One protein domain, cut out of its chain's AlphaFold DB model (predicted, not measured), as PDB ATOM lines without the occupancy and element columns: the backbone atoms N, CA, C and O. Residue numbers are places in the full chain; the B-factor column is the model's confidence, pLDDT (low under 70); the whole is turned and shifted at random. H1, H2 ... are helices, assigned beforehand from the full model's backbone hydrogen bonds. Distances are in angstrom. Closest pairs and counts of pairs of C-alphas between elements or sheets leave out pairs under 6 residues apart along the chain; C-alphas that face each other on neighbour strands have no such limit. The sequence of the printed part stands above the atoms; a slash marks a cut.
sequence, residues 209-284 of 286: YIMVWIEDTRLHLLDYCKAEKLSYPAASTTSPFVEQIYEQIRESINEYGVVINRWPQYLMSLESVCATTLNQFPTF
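AT A GLANCE: This is residues 209 to 284 of the 286 residues of an uncharacterized protein of Aegilops tauschii subsp. strangulata (UniProt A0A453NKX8). Three helices, H1, H2 and H4, lie side by side as an up-and-down bundle, each running against the one before it, and their centres make a triangle. At one end of this rod the short H3 makes the turn from H2 to H4; at the other end lie the long link from H1 to H2, where residues 235 to 240 stick out, and the small H5. The printed part has 76 residues with five named helices, in the order H1 H2 H3 H4 H5, and no named strand, and its class is all helix. It is only just compact, close to loose, with a radius of gyration of the C-alphas of 13.6 A and spans of 44 by 19 by 17 A.

HOW THE PARTS SIT: Begin with H1, residues 209 to 228, and look along it to H2, residues 240 to 254. The two form a helical hairpin and run opposite ways at a shallow tilt of 7 degrees. They touch, H1 with residues 217 to 225 alone, and their closest C-alphas, those of Thr 217 and Ser 252, are 7.1 A apart. Next find H4, residues 266 to 278, which touches H1 and runs the same way at a shallow tilt of 10 degrees; the closest C-alphas, of Arg 218 and Val 273, are 5.5 A apart. H2 and H4 are close but not clearly touching, with the closest C-alphas, of Ile 249 and Cys 274, 7.1 A apart; they run opposite ways at a shallow tilt of 11 degrees. H3, residues 257 to 262, and H4 only just touch, with 3 pairs of C-alphas within 8 A, and only at the corner; the closest C-alphas are those of Ile 260 and Tyr 266, 6.1 A apart. H2 and H3 meet only through their link, as do H4 and H5, residues 281 to 284. In H2, H3 and H4 every O i to N i+4 pair is within hydrogen-bond range, in H1 15 of 16 are, and H5 is too short for such a pair.

IN THESE COORDINATES: Find C-alpha 209 at (168.354, 181.403, 202.801); from there H1 runs 29.0 A to C-alpha 228. H2 starts at C-alpha 240, at (193.092, 167.801, 220.405), and covers 21.1 A. H3 spans 8.6 A and H4 18.6 A. H5 spans 5.1 A and ends at C-alpha 284, at (199.149, 175.832, 211.685).

THE WHOLE: The two C-alphas farthest apart, those of Ala 235 and Arg 262, are 43.9 A apart. The printed part has no cut. The link from H1 to H2, 11 residues, is long, and the other three links are tight. The mean pLDDT of the printed part is 79.5; look for values under 70 at residues 227 to 240 and 280 to 284.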
ATOM      1  N   TYR A 209     168.117 181.691 201.385       96.19
ATOM      2  CA  TYR A 209     168.354 181.403 202.801       96.19
ATOM      3  C   TYR A 209     169.391 180.297 202.993       96.19
ATOM      4  O   TYR A 209     170.317 180.456 203.780       96.19
ATOM      5  N   ILE A 210     169.288 179.198 202.237       96.00
ATOM      6  CA  ILE A 210     170.251 178.091 202.301       96.00
ATOM      7  C   ILE A 210     171.661 178.580 201.970       96.00
ATOM      8  O   ILE A 210     172.611 178.219 202.664       96.00
ATOM      9  N   MET A 211     171.802 179.410 200.935       95.12
ATOM     10  CA  MET A 211     173.098 179.965 200.547       95.12
ATOM     11  C   MET A 211     173.681 180.870 201.637       95.12
ATOM     12  O   MET A 211     174.876 180.772 201.913       95.12
ATOM     13  N   VAL A 212     172.849 181.683 202.299       95.31
ATOM     14  CA  VAL A 212     173.268 182.478 203.467       95.31
ATOM     15  C   VAL A 212     173.726 181.572 204.608       95.31
ATOM     16  O   VAL A 212     174.820 181.774 205.119       95.31
ATOM     17  N   TRP A 213     172.976 180.520 204.954       95.12
ATOM     18  CA  TRP A 213     173.380 179.605 206.028       95.12
ATOM     19  C   TRP A 213     174.734 178.949 205.742       95.12
ATOM     20  O   TRP A 213     175.550 178.787 206.649       95.12
ATOM     21  N   ILE A 214     174.958 178.516 204.496       93.62
ATOM     22  CA  ILE A 214     176.221 177.891 204.079       93.62
ATOM     23  C   ILE A 214     177.380 178.879 204.256       93.62
ATOM     24  O   ILE A 214     178.434 178.504 204.769       93.62
ATOM     25  N   GLU A 215     177.183 180.139 203.865       93.12
ATOM     26  CA  GLU A 215     178.201 181.178 204.003       93.12
ATOM     27  C   GLU A 215     178.451 181.563 205.469       93.12
ATOM     28  O   GLU A 215     179.605 181.662 205.884       93.12
ATOM     29  N   ASP A 216     177.405 181.679 206.287       92.56
ATOM     30  CA  ASP A 216     177.528 181.923 207.728       92.56
ATOM     31  C   ASP A 216     178.286 180.784 208.422       92.56
ATOM     32  O   ASP A 216     179.180 181.025 209.236       92.56
ATOM     33  N   THR A 217     178.006 179.533 208.045       90.81
ATOM     34  CA  THR A 217     178.745 178.358 208.531       90.81
ATOM     35  C   THR A 217     180.215 178.423 208.127       90.81
ATOM     36  O   THR A 217     181.097 178.150 208.945       90.81
ATOM     37  N   ARG A 218     180.506 178.834 206.886       90.19
ATOM     38  CA  ARG A 218     181.881 179.034 206.410       90.19
ATOM     39  C   ARG A 218     182.611 180.067 207.262       90.19
ATOM     40  O   ARG A 218     183.721 179.799 207.718       90.19
ATOM     41  N   LEU A 219     182.002 181.229 207.486       90.25
ATOM     42  CA  LEU A 219     182.587 182.304 208.285       90.25
ATOM     43  C   LEU A 219     182.806 181.870 209.737       90.25
ATOM     44  O   LEU A 219     183.907 182.048 210.255       90.25
ATOM     45  N   HIS A 220     181.817 181.217 210.350       88.56
ATOM     46  CA  HIS A 220     181.909 180.698 211.714       88.56
ATOM     47  C   HIS A 220     183.079 179.715 211.880       88.56
ATOM     48  O   HIS A 220     183.895 179.870 212.789       88.56
ATOM     49  N   LEU A 221     183.214 178.737 210.978       86.31
ATOM     50  CA  LEU A 221     184.317 177.771 211.017       86.31
ATOM     51  C   LEU A 221     185.686 178.443 210.823       86.31
ATOM     52  O   LEU A 221     186.664 178.059 211.466       86.31
ATOM     53  N   LEU A 222     185.774 179.459 209.958       85.62
ATOM     54  CA  LEU A 222     187.013 180.210 209.737       85.62
ATOM     55  C   LEU A 222     187.406 181.067 210.941       85.62
ATOM     56  O   LEU A 222     188.586 181.130 211.285       85.62
ATOM     57  N   ASP A 223     186.450 181.737 211.578       85.44
ATOM     58  CA  ASP A 223     186.717 182.552 212.763       85.44
ATOM     59  C   ASP A 223     187.105 181.688 213.961       85.44
ATOM     60  O   ASP A 223     188.039 182.038 214.688       85.44
ATOM     61  N   TYR A 224     186.491 180.512 214.092       78.12
ATOM     62  CA  TYR A 224     186.887 179.511 215.076       78.12
ATOM     63  C   TYR A 224     188.350 179.072 214.881       78.12
ATOM     64  O   TYR A 224     189.136 179.094 215.828       78.12
ATOM     65  N   CYS A 225     188.775 178.810 213.636       77.38
ATOM     66  CA  CYS A 225     190.184 178.524 213.333       77.38
ATOM     67  C   CYS A 225     191.115 179.687 213.746       77.38
ATOM     68  O   CYS A 225     192.195 179.464 214.293       77.38
ATOM     69  N   LYS A 226     190.728 180.947 213.501       76.75
ATOM     70  CA  LYS A 226     191.560 182.120 213.838       76.75
ATOM     71  C   LYS A 226     191.702 182.347 215.344       76.75
ATOM     72  O   LYS A 226     192.791 182.713 215.783       76.75
ATOM     73  N   ALA A 227     190.626 182.179 216.114       66.19
ATOM     74  CA  ALA A 227     190.612 182.458 217.550       66.19
ATOM     75  C   ALA A 227     191.599 181.566 218.321       66.19
ATOM     76  O   ALA A 227     192.279 182.026 219.238       66.19
ATOM     77  N   GLU A 228     191.745 180.310 217.901       61.00
ATOM     78  CA  GLU A 228     192.598 179.337 218.586       61.00
ATOM     79  C   GLU A 228     194.079 179.422 218.185       61.00
ATOM     80  O   GLU A 228     194.965 179.008 218.937       61.00
ATOM     81  N   LYS A 229     194.369 180.099 217.063       57.56
ATOM     82  CA  LYS A 229     195.723 180.482 216.621       57.56
ATOM     83  C   LYS A 229     196.476 181.330 217.659       57.56
ATOM     84  O   LYS A 229     197.700 181.405 217.617       57.56
ATOM     85  N   LEU A 230     195.754 181.965 218.585       55.03
ATOM     86  CA  LEU A 230     196.299 182.799 219.660       55.03
ATOM     87  C   LEU A 230     196.589 182.025 220.964       55.03
ATOM     88  O   LEU A 230     197.151 182.619 221.882       55.03
ATOM     89  N   SER A 231     196.204 180.743 221.078       53.81
ATOM     90  CA  SER A 231     196.135 180.044 222.377       53.81
ATOM     91  C   SER A 231     197.152 178.908 222.597       53.81
ATOM     92  O   SER A 231     197.425 178.580 223.751       53.81
ATOM     93  N   TYR A 232     197.780 178.337 221.555       51.62
ATOM     94  CA  TYR A 232     198.637 177.143 221.707       51.62
ATOM     95  C   TYR A 232     200.084 177.300 221.191       51.62
ATOM     96  O   TYR A 232     200.285 177.753 220.063       51.62
ATOM     97  N   PRO A 233     201.115 176.871 221.957       48.47
ATOM     98  CA  PRO A 233     202.488 176.756 221.468       48.47
ATOM     99  C   PRO A 233     202.657 175.544 220.535       48.47
ATOM    100  O   PRO A 233     202.052 174.494 220.743       48.47
ATOM    101  N   ALA A 234     203.543 175.686 219.547       51.84
ATOM    102  CA  ALA A 234     203.751 174.835 218.367       51.84
ATOM    103  C   ALA A 234     204.283 173.394 218.601       51.84
ATOM    104  O   ALA A 234     205.034 172.871 217.782       51.84
ATOM    105  N   ALA A 235     203.937 172.729 219.704       49.34
ATOM    106  CA  ALA A 235     204.524 171.438 220.061       49.34
ATOM    107  C   ALA A 235     203.490 170.413 220.555       49.34
ATOM    108  O   ALA A 235     203.517 170.002 221.710       49.34
ATOM    109  N   SER A 236     202.599 169.939 219.678       49.44
ATOM    110  CA  SER A 236     202.090 168.566 219.808       49.44
ATOM    111  C   SER A 236     201.704 167.980 218.449       49.44
ATOM    112  O   SER A 236     200.994 168.585 217.646       49.44
ATOM    113  N   THR A 237     202.225 166.789 218.173       52.06
ATOM    114  CA  THR A 237     201.819 165.930 217.061       52.06
ATOM    115  C   THR A 237     200.395 165.436 217.329       52.06
ATOM    116  O   THR A 237     200.160 164.838 218.376       52.06
ATOM    117  N   THR A 238     199.470 165.739 216.407       63.03
ATOM    118  CA  THR A 238     198.002 165.543 216.501       63.03
ATOM    119  C   THR A 238     197.379 166.153 217.759       63.03
ATOM    120  O   THR A 238     197.046 165.463 218.717       63.03
ATOM    121  N   SER A 239     197.251 167.481 217.731       65.56
ATOM    122  CA  SER A 239     196.610 168.286 218.772       65.56
ATOM    123  C   SER A 239     195.107 167.957 218.905       65.56
ATOM    124  O   SER A 239     194.448 167.844 217.866       65.56
ATOM    125  N   PRO A 240     194.540 167.890 220.132       69.44
ATOM    126  CA  PRO A 240     193.092 167.801 220.405       69.44
ATOM    127  C   PRO A 240     192.243 168.808 219.614       69.44
ATOM    128  O   PRO A 240     191.089 168.549 219.292       69.44
ATOM    129  N   PHE A 241     192.853 169.932 219.232       72.00
ATOM    130  CA  PHE A 241     192.288 170.937 218.339       72.00
ATOM    131  C   PHE A 241     191.839 170.372 216.983       72.00
ATOM    132  O   PHE A 241     190.764 170.699 216.496       72.00
ATOM    133  N   VAL A 242     192.651 169.515 216.355       74.56
ATOM    134  CA  VAL A 242     192.326 168.958 215.031       74.56
ATOM    135  C   VAL A 242     191.066 168.103 215.127       74.56
ATOM    136  O   VAL A 242     190.166 168.252 214.307       74.56
ATOM    137  N   GLU A 243     190.974 167.261 216.155       78.88
ATOM    138  CA  GLU A 243     189.795 166.435 216.424       78.88
ATOM    139  C   GLU A 243     188.557 167.301 216.702       78.88
ATOM    140  O   GLU A 243     187.506 167.072 216.110       78.88
ATOM    141  N   GLN A 244     188.708 168.369 217.489       80.69
ATOM    142  CA  GLN A 244     187.631 169.314 217.785       80.69
ATOM    143  C   GLN A 244     187.106 170.045 216.540       80.69
ATOM    144  O   GLN A 244     185.896 170.192 216.383       80.69
ATOM    145  N   ILE A 245     187.976 170.463 215.615       79.06
ATOM    146  CA  ILE A 245     187.524 171.090 214.365       79.06
ATOM    147  C   ILE A 245     186.848 170.074 213.445       79.06
ATOM    148  O   ILE A 245     185.839 170.404 212.825       79.06
ATOM    149  N   TYR A 246     187.376 168.850 213.330       81.69
ATOM    150  CA  TYR A 246     186.718 167.806 212.538       81.69
ATOM    151  C   TYR A 246     185.315 167.510 213.073       81.69
ATOM    152  O   TYR A 246     184.380 167.389 212.282       81.69
ATOM    153  N   GLU A 247     185.157 167.454 214.395       86.31
ATOM    154  CA  GLU A 247     183.855 167.326 215.044       86.31
ATOM    155  C   GLU A 247     182.949 168.526 214.751       86.31
ATOM    156  O   GLU A 247     181.824 168.341 214.292       86.31
ATOM    157  N   GLN A 248     183.458 169.755 214.870       84.81
ATOM    158  CA  GLN A 248     182.687 170.964 214.570       84.81
ATOM    159  C   GLN A 248     182.232 171.027 213.102       84.81
ATOM    160  O   GLN A 248     181.096 171.410 212.813       84.81
ATOM    161  N   ILE A 249     183.102 170.642 212.162       85.19
ATOM    162  CA  ILE A 249     182.771 170.523 210.736       85.19
ATOM    163  C   ILE A 249     181.684 169.462 210.552       85.19
ATOM    164  O   ILE A 249     180.689 169.716 209.875       85.19
ATOM    165  N   ARG A 250     181.840 168.286 211.174       87.06
ATOM    166  CA  ARG A 250     180.880 167.183 211.075       87.06
ATOM    167  C   ARG A 250     179.500 167.588 211.585       87.06
ATOM    168  O   ARG A 250     178.514 167.360 210.890       87.06
ATOM    169  N   GLU A 251     179.425 168.196 212.765       88.00
ATOM    170  CA  GLU A 251     178.173 168.700 213.339       88.00
ATOM    171  C   GLU A 251     177.532 169.754 212.434       88.00
ATOM    172  O   GLU A 251     176.354 169.632 212.098       88.00
ATOM    173  N   SER A 252     178.325 170.715 211.948       82.94
ATOM    174  CA  SER A 252     177.834 171.779 211.067       82.94
ATOM    175  C   SER A 252     177.262 171.225 209.759       82.94
ATOM    176  O   SER A 252     176.226 171.694 209.308       82.94
ATOM    177  N   ILE A 253     177.884 170.205 209.151       84.50
ATOM    178  CA  ILE A 253     177.374 169.561 207.925       84.50
ATOM    179  C   ILE A 253     176.115 168.738 208.205       84.50
ATOM    180  O   ILE A 253     175.188 168.743 207.393       84.50
ATOM    181  N   ASN A 254     176.070 168.027 209.336       87.81
ATOM    182  CA  ASN A 254     174.938 167.168 209.688       87.81
ATOM    183  C   ASN A 254     173.619 167.953 209.771       87.81
ATOM    184  O   ASN A 254     172.574 167.420 209.390       87.81
ATOM    185  N   GLU A 255     173.659 169.227 210.178       87.19
ATOM    186  CA  GLU A 255     172.493 170.123 210.170       87.19
ATOM    187  C   GLU A 255     171.866 170.283 208.771       87.19
ATOM    188  O   GLU A 255     170.648 170.418 208.636       87.19
ATOM    189  N   TYR A 256     172.664 170.193 207.702       91.25
ATOM    190  CA  TYR A 256     172.192 170.308 206.319       91.25
ATOM    191  C   TYR A 256     171.669 168.993 205.742       91.25
ATOM    192  O   TYR A 256     171.242 168.971 204.587       91.25
ATOM    193  N   GLY A 257     171.648 167.900 206.513       90.19
ATOM    194  CA  GLY A 257     171.241 166.583 206.021       90.19
ATOM    195  C   GLY A 257     169.884 166.596 205.307       90.19
ATOM    196  O   GLY A 257     169.744 166.024 204.227       90.19
ATOM    197  N   VAL A 258     168.890 167.318 205.841       90.69
ATOM    198  CA  VAL A 258     167.564 167.459 205.201       90.69
ATOM    199  C   VAL A 258     167.648 168.200 203.862       90.69
ATOM    200  O   VAL A 258     167.004 167.792 202.895       90.69
ATOM    201  N   VAL A 259     168.455 169.260 203.796       92.81
ATOM    202  CA  VAL A 259     168.652 170.073 202.589       92.81
ATOM    203  C   VAL A 259     169.347 169.255 201.502       92.81
ATOM    204  O   VAL A 259     168.856 169.206 200.378       92.81
ATOM    205  N   ILE A 260     170.437 168.559 201.838       92.31
ATOM    206  CA  ILE A 260     171.221 167.746 200.893       92.31
ATOM    207  C   ILE A 260     170.393 166.570 200.367       92.31
ATOM    208  O   ILE A 260     170.366 166.327 199.163       92.31
ATOM    209  N   ASN A 261     169.667 165.870 201.247       91.31
ATOM    210  CA  ASN A 261     168.818 164.743 200.852       91.31
ATOM    211  C   ASN A 261     167.722 165.149 199.855       91.31
ATOM    212  O   ASN A 261     167.277 164.331 199.051       91.31
ATOM    213  N   ARG A 262     167.258 166.402 199.916       90.50
ATOM    214  CA  ARG A 262     166.251 166.944 198.993       90.50
ATOM    215  C   ARG A 262     166.872 167.549 197.740       90.50
ATOM    216  O   ARG A 262     166.347 167.342 196.648       90.50
ATOM    217  N   TRP A 263     167.976 168.270 197.891       93.94
ATOM    218  CA  TRP A 263     168.668 168.982 196.821       93.94
ATOM    219  C   TRP A 263     170.177 168.712 196.899       93.94
ATOM    220  O   TRP A 263     170.934 169.537 197.424       93.94
ATOM    221  N   PRO A 264     170.645 167.588 196.322       92.44
ATOM    222  CA  PRO A 264     172.048 167.167 196.406       92.44
ATOM    223  C   PRO A 264     173.049 168.182 195.845       92.44
ATOM    224  O   PRO A 264     174.210 168.188 196.224       92.44
ATOM    225  N   GLN A 265     172.606 169.084 194.973       90.69
ATOM    226  CA  GLN A 265     173.408 170.179 194.421       90.69
ATOM    227  C   GLN A 265     174.054 171.108 195.466       90.69
ATOM    228  O   GLN A 265     175.098 171.687 195.177       90.69
ATOM    229  N   TYR A 266     173.479 171.244 196.668       92.56
ATOM    230  CA  TYR A 266     174.100 172.037 197.738       92.56
ATOM    231  C   TYR A 266     175.305 171.337 198.378       92.56
ATOM    232  O   TYR A 266     176.086 171.993 199.066       92.56
ATOM    233  N   LEU A 267     175.497 170.035 198.119       89.56
ATOM    234  CA  LEU A 267     176.651 169.280 198.605       89.56
ATOM    235  C   LEU A 267     177.964 169.909 198.132       89.56
ATOM    236  O   LEU A 267     178.848 170.125 198.948       89.56
ATOM    237  N   MET A 268     178.057 170.301 196.856       88.69
ATOM    238  CA  MET A 268     179.263 170.936 196.300       88.69
ATOM    239  C   MET A 268     179.627 172.236 197.032       88.69
ATOM    240  O   MET A 268     180.800 172.512 197.286       88.69
ATOM    241  N   SER A 269     178.622 173.039 197.394       89.50
ATOM    242  CA  SER A 269     178.831 174.275 198.152       89.50
ATOM    243  C   SER A 269     179.369 173.980 199.555       89.50
ATOM    244  O   SER A 269     180.299 174.644 200.002       89.50
ATOM    245  N   LEU A 270     178.842 172.951 200.224       88.06
ATOM    246  CA  LEU A 270     179.306 172.520 201.547       88.06
ATOM    247  C   LEU A 270     180.699 171.873 201.503       88.06
ATOM    248  O   LEU A 270     181.521 172.131 202.380       88.06
ATOM    249  N   GLU A 271     181.009 171.088 200.472       87.88
ATOM    250  CA  GLU A 271     182.346 170.522 200.255       87.88
ATOM    251  C   GLU A 271     183.400 171.621 200.080       87.88
ATOM    252  O   GLU A 271     184.489 171.531 200.647       87.88
ATOM    253  N   SER A 272     183.059 172.696 199.360       87.88
ATOM    254  CA  SER A 272     183.916 173.880 199.241       87.88
ATOM    255  C   SER A 272     184.192 174.514 200.607       87.88
ATOM    256  O   SER A 272     185.348 174.798 200.928       87.88
ATOM    257  N   VAL A 273     183.165 174.659 201.457       86.00
ATOM    258  CA  VAL A 273     183.340 175.132 202.841       86.00
ATOM    259  C   VAL A 273     184.337 174.243 203.584       86.00
ATOM    260  O   VAL A 273     185.344 174.752 204.075       86.00
ATOM    261  N   CYS A 274     184.144 172.922 203.562       83.06
ATOM    262  CA  CYS A 274     185.046 171.965 204.208       83.06
ATOM    263  C   CYS A 274     186.488 172.097 203.711       83.06
ATOM    264  O   CYS A 274     187.414 172.185 204.515       83.06
ATOM    265  N   ALA A 275     186.688 172.149 202.393       83.94
ATOM    266  CA  ALA A 275     188.007 172.285 201.790       83.94
ATOM    267  C   ALA A 275     188.685 173.601 202.195       83.94
ATOM    268  O   ALA A 275     189.872 173.607 202.516       83.94
ATOM    269  N   THR A 276     187.949 174.717 202.227       82.62
ATOM    270  CA  THR A 276     188.505 176.012 202.654       82.62
ATOM    271  C   THR A 276     188.904 176.028 204.127       82.62
ATOM    272  O   THR A 276     189.970 176.552 204.453       82.62
ATOM    273  N   THR A 277     188.110 175.411 205.006       79.06
ATOM    274  CA  THR A 277     188.437 175.263 206.429       79.06
ATOM    275  C   THR A 277     189.641 174.338 206.620       79.06
ATOM    276  O   THR A 277     190.590 174.700 207.313       79.06
ATOM    277  N   LEU A 278     189.673 173.188 205.937       78.69
ATOM    278  CA  LEU A 278     190.782 172.228 206.002       78.69
ATOM    279  C   LEU A 278     192.099 172.799 205.447       78.69
ATOM    280  O   LEU A 278     193.172 172.547 205.991       78.69
ATOM    281  N   ASN A 279     192.041 173.637 204.413       78.06
ATOM    282  CA  ASN A 279     193.220 174.310 203.864       78.06
ATOM    283  C   ASN A 279     193.802 175.389 204.786       78.06
ATOM    284  O   ASN A 279     194.907 175.864 204.529       78.06
ATOM    285  N   GLN A 280     193.116 175.775 205.866       69.81
ATOM    286  CA  GLN A 280     193.723 176.642 206.875       69.81
ATOM    287  C   GLN A 280     194.731 175.887 207.750       69.81
ATOM    288  O   GLN A 280     195.646 176.529 208.261       69.81
ATOM    289  N   PHE A 281     194.638 174.557 207.871       64.25
ATOM    290  CA  PHE A 281     195.474 173.734 208.760       64.25
ATOM    291  C   PHE A 281     196.955 173.601 208.388       64.25
ATOM    292  O   PHE A 281     197.774 173.629 209.305       64.25
ATOM    293  N   PRO A 282     197.360 173.485 207.108       54.50
ATOM    294  CA  PRO A 282     198.776 173.484 206.737       54.50
ATOM    295  C   PRO A 282     199.522 174.727 207.249       54.50
ATOM    296  O   PRO A 282     200.689 174.639 207.607       54.50
ATOM    297  N   THR A 283     198.827 175.862 207.383       51.09
ATOM    298  CA  THR A 283     199.338 177.098 208.003       51.09
ATOM    299  C   THR A 283     199.426 177.080 209.539       51.09
ATOM    300  O   THR A 283     199.835 178.086 210.111       51.09
ATOM    301  N   PHE A 284     199.002 176.011 210.224       47.41
ATOM    302  CA  PHE A 284     199.149 175.832 211.685       47.41
ATOM    303  C   PHE A 284     200.339 174.942 212.064       47.41
ATOM    304  O   PHE A 284     200.782 174.986 213.207       47.41
TER     305      PHE A 284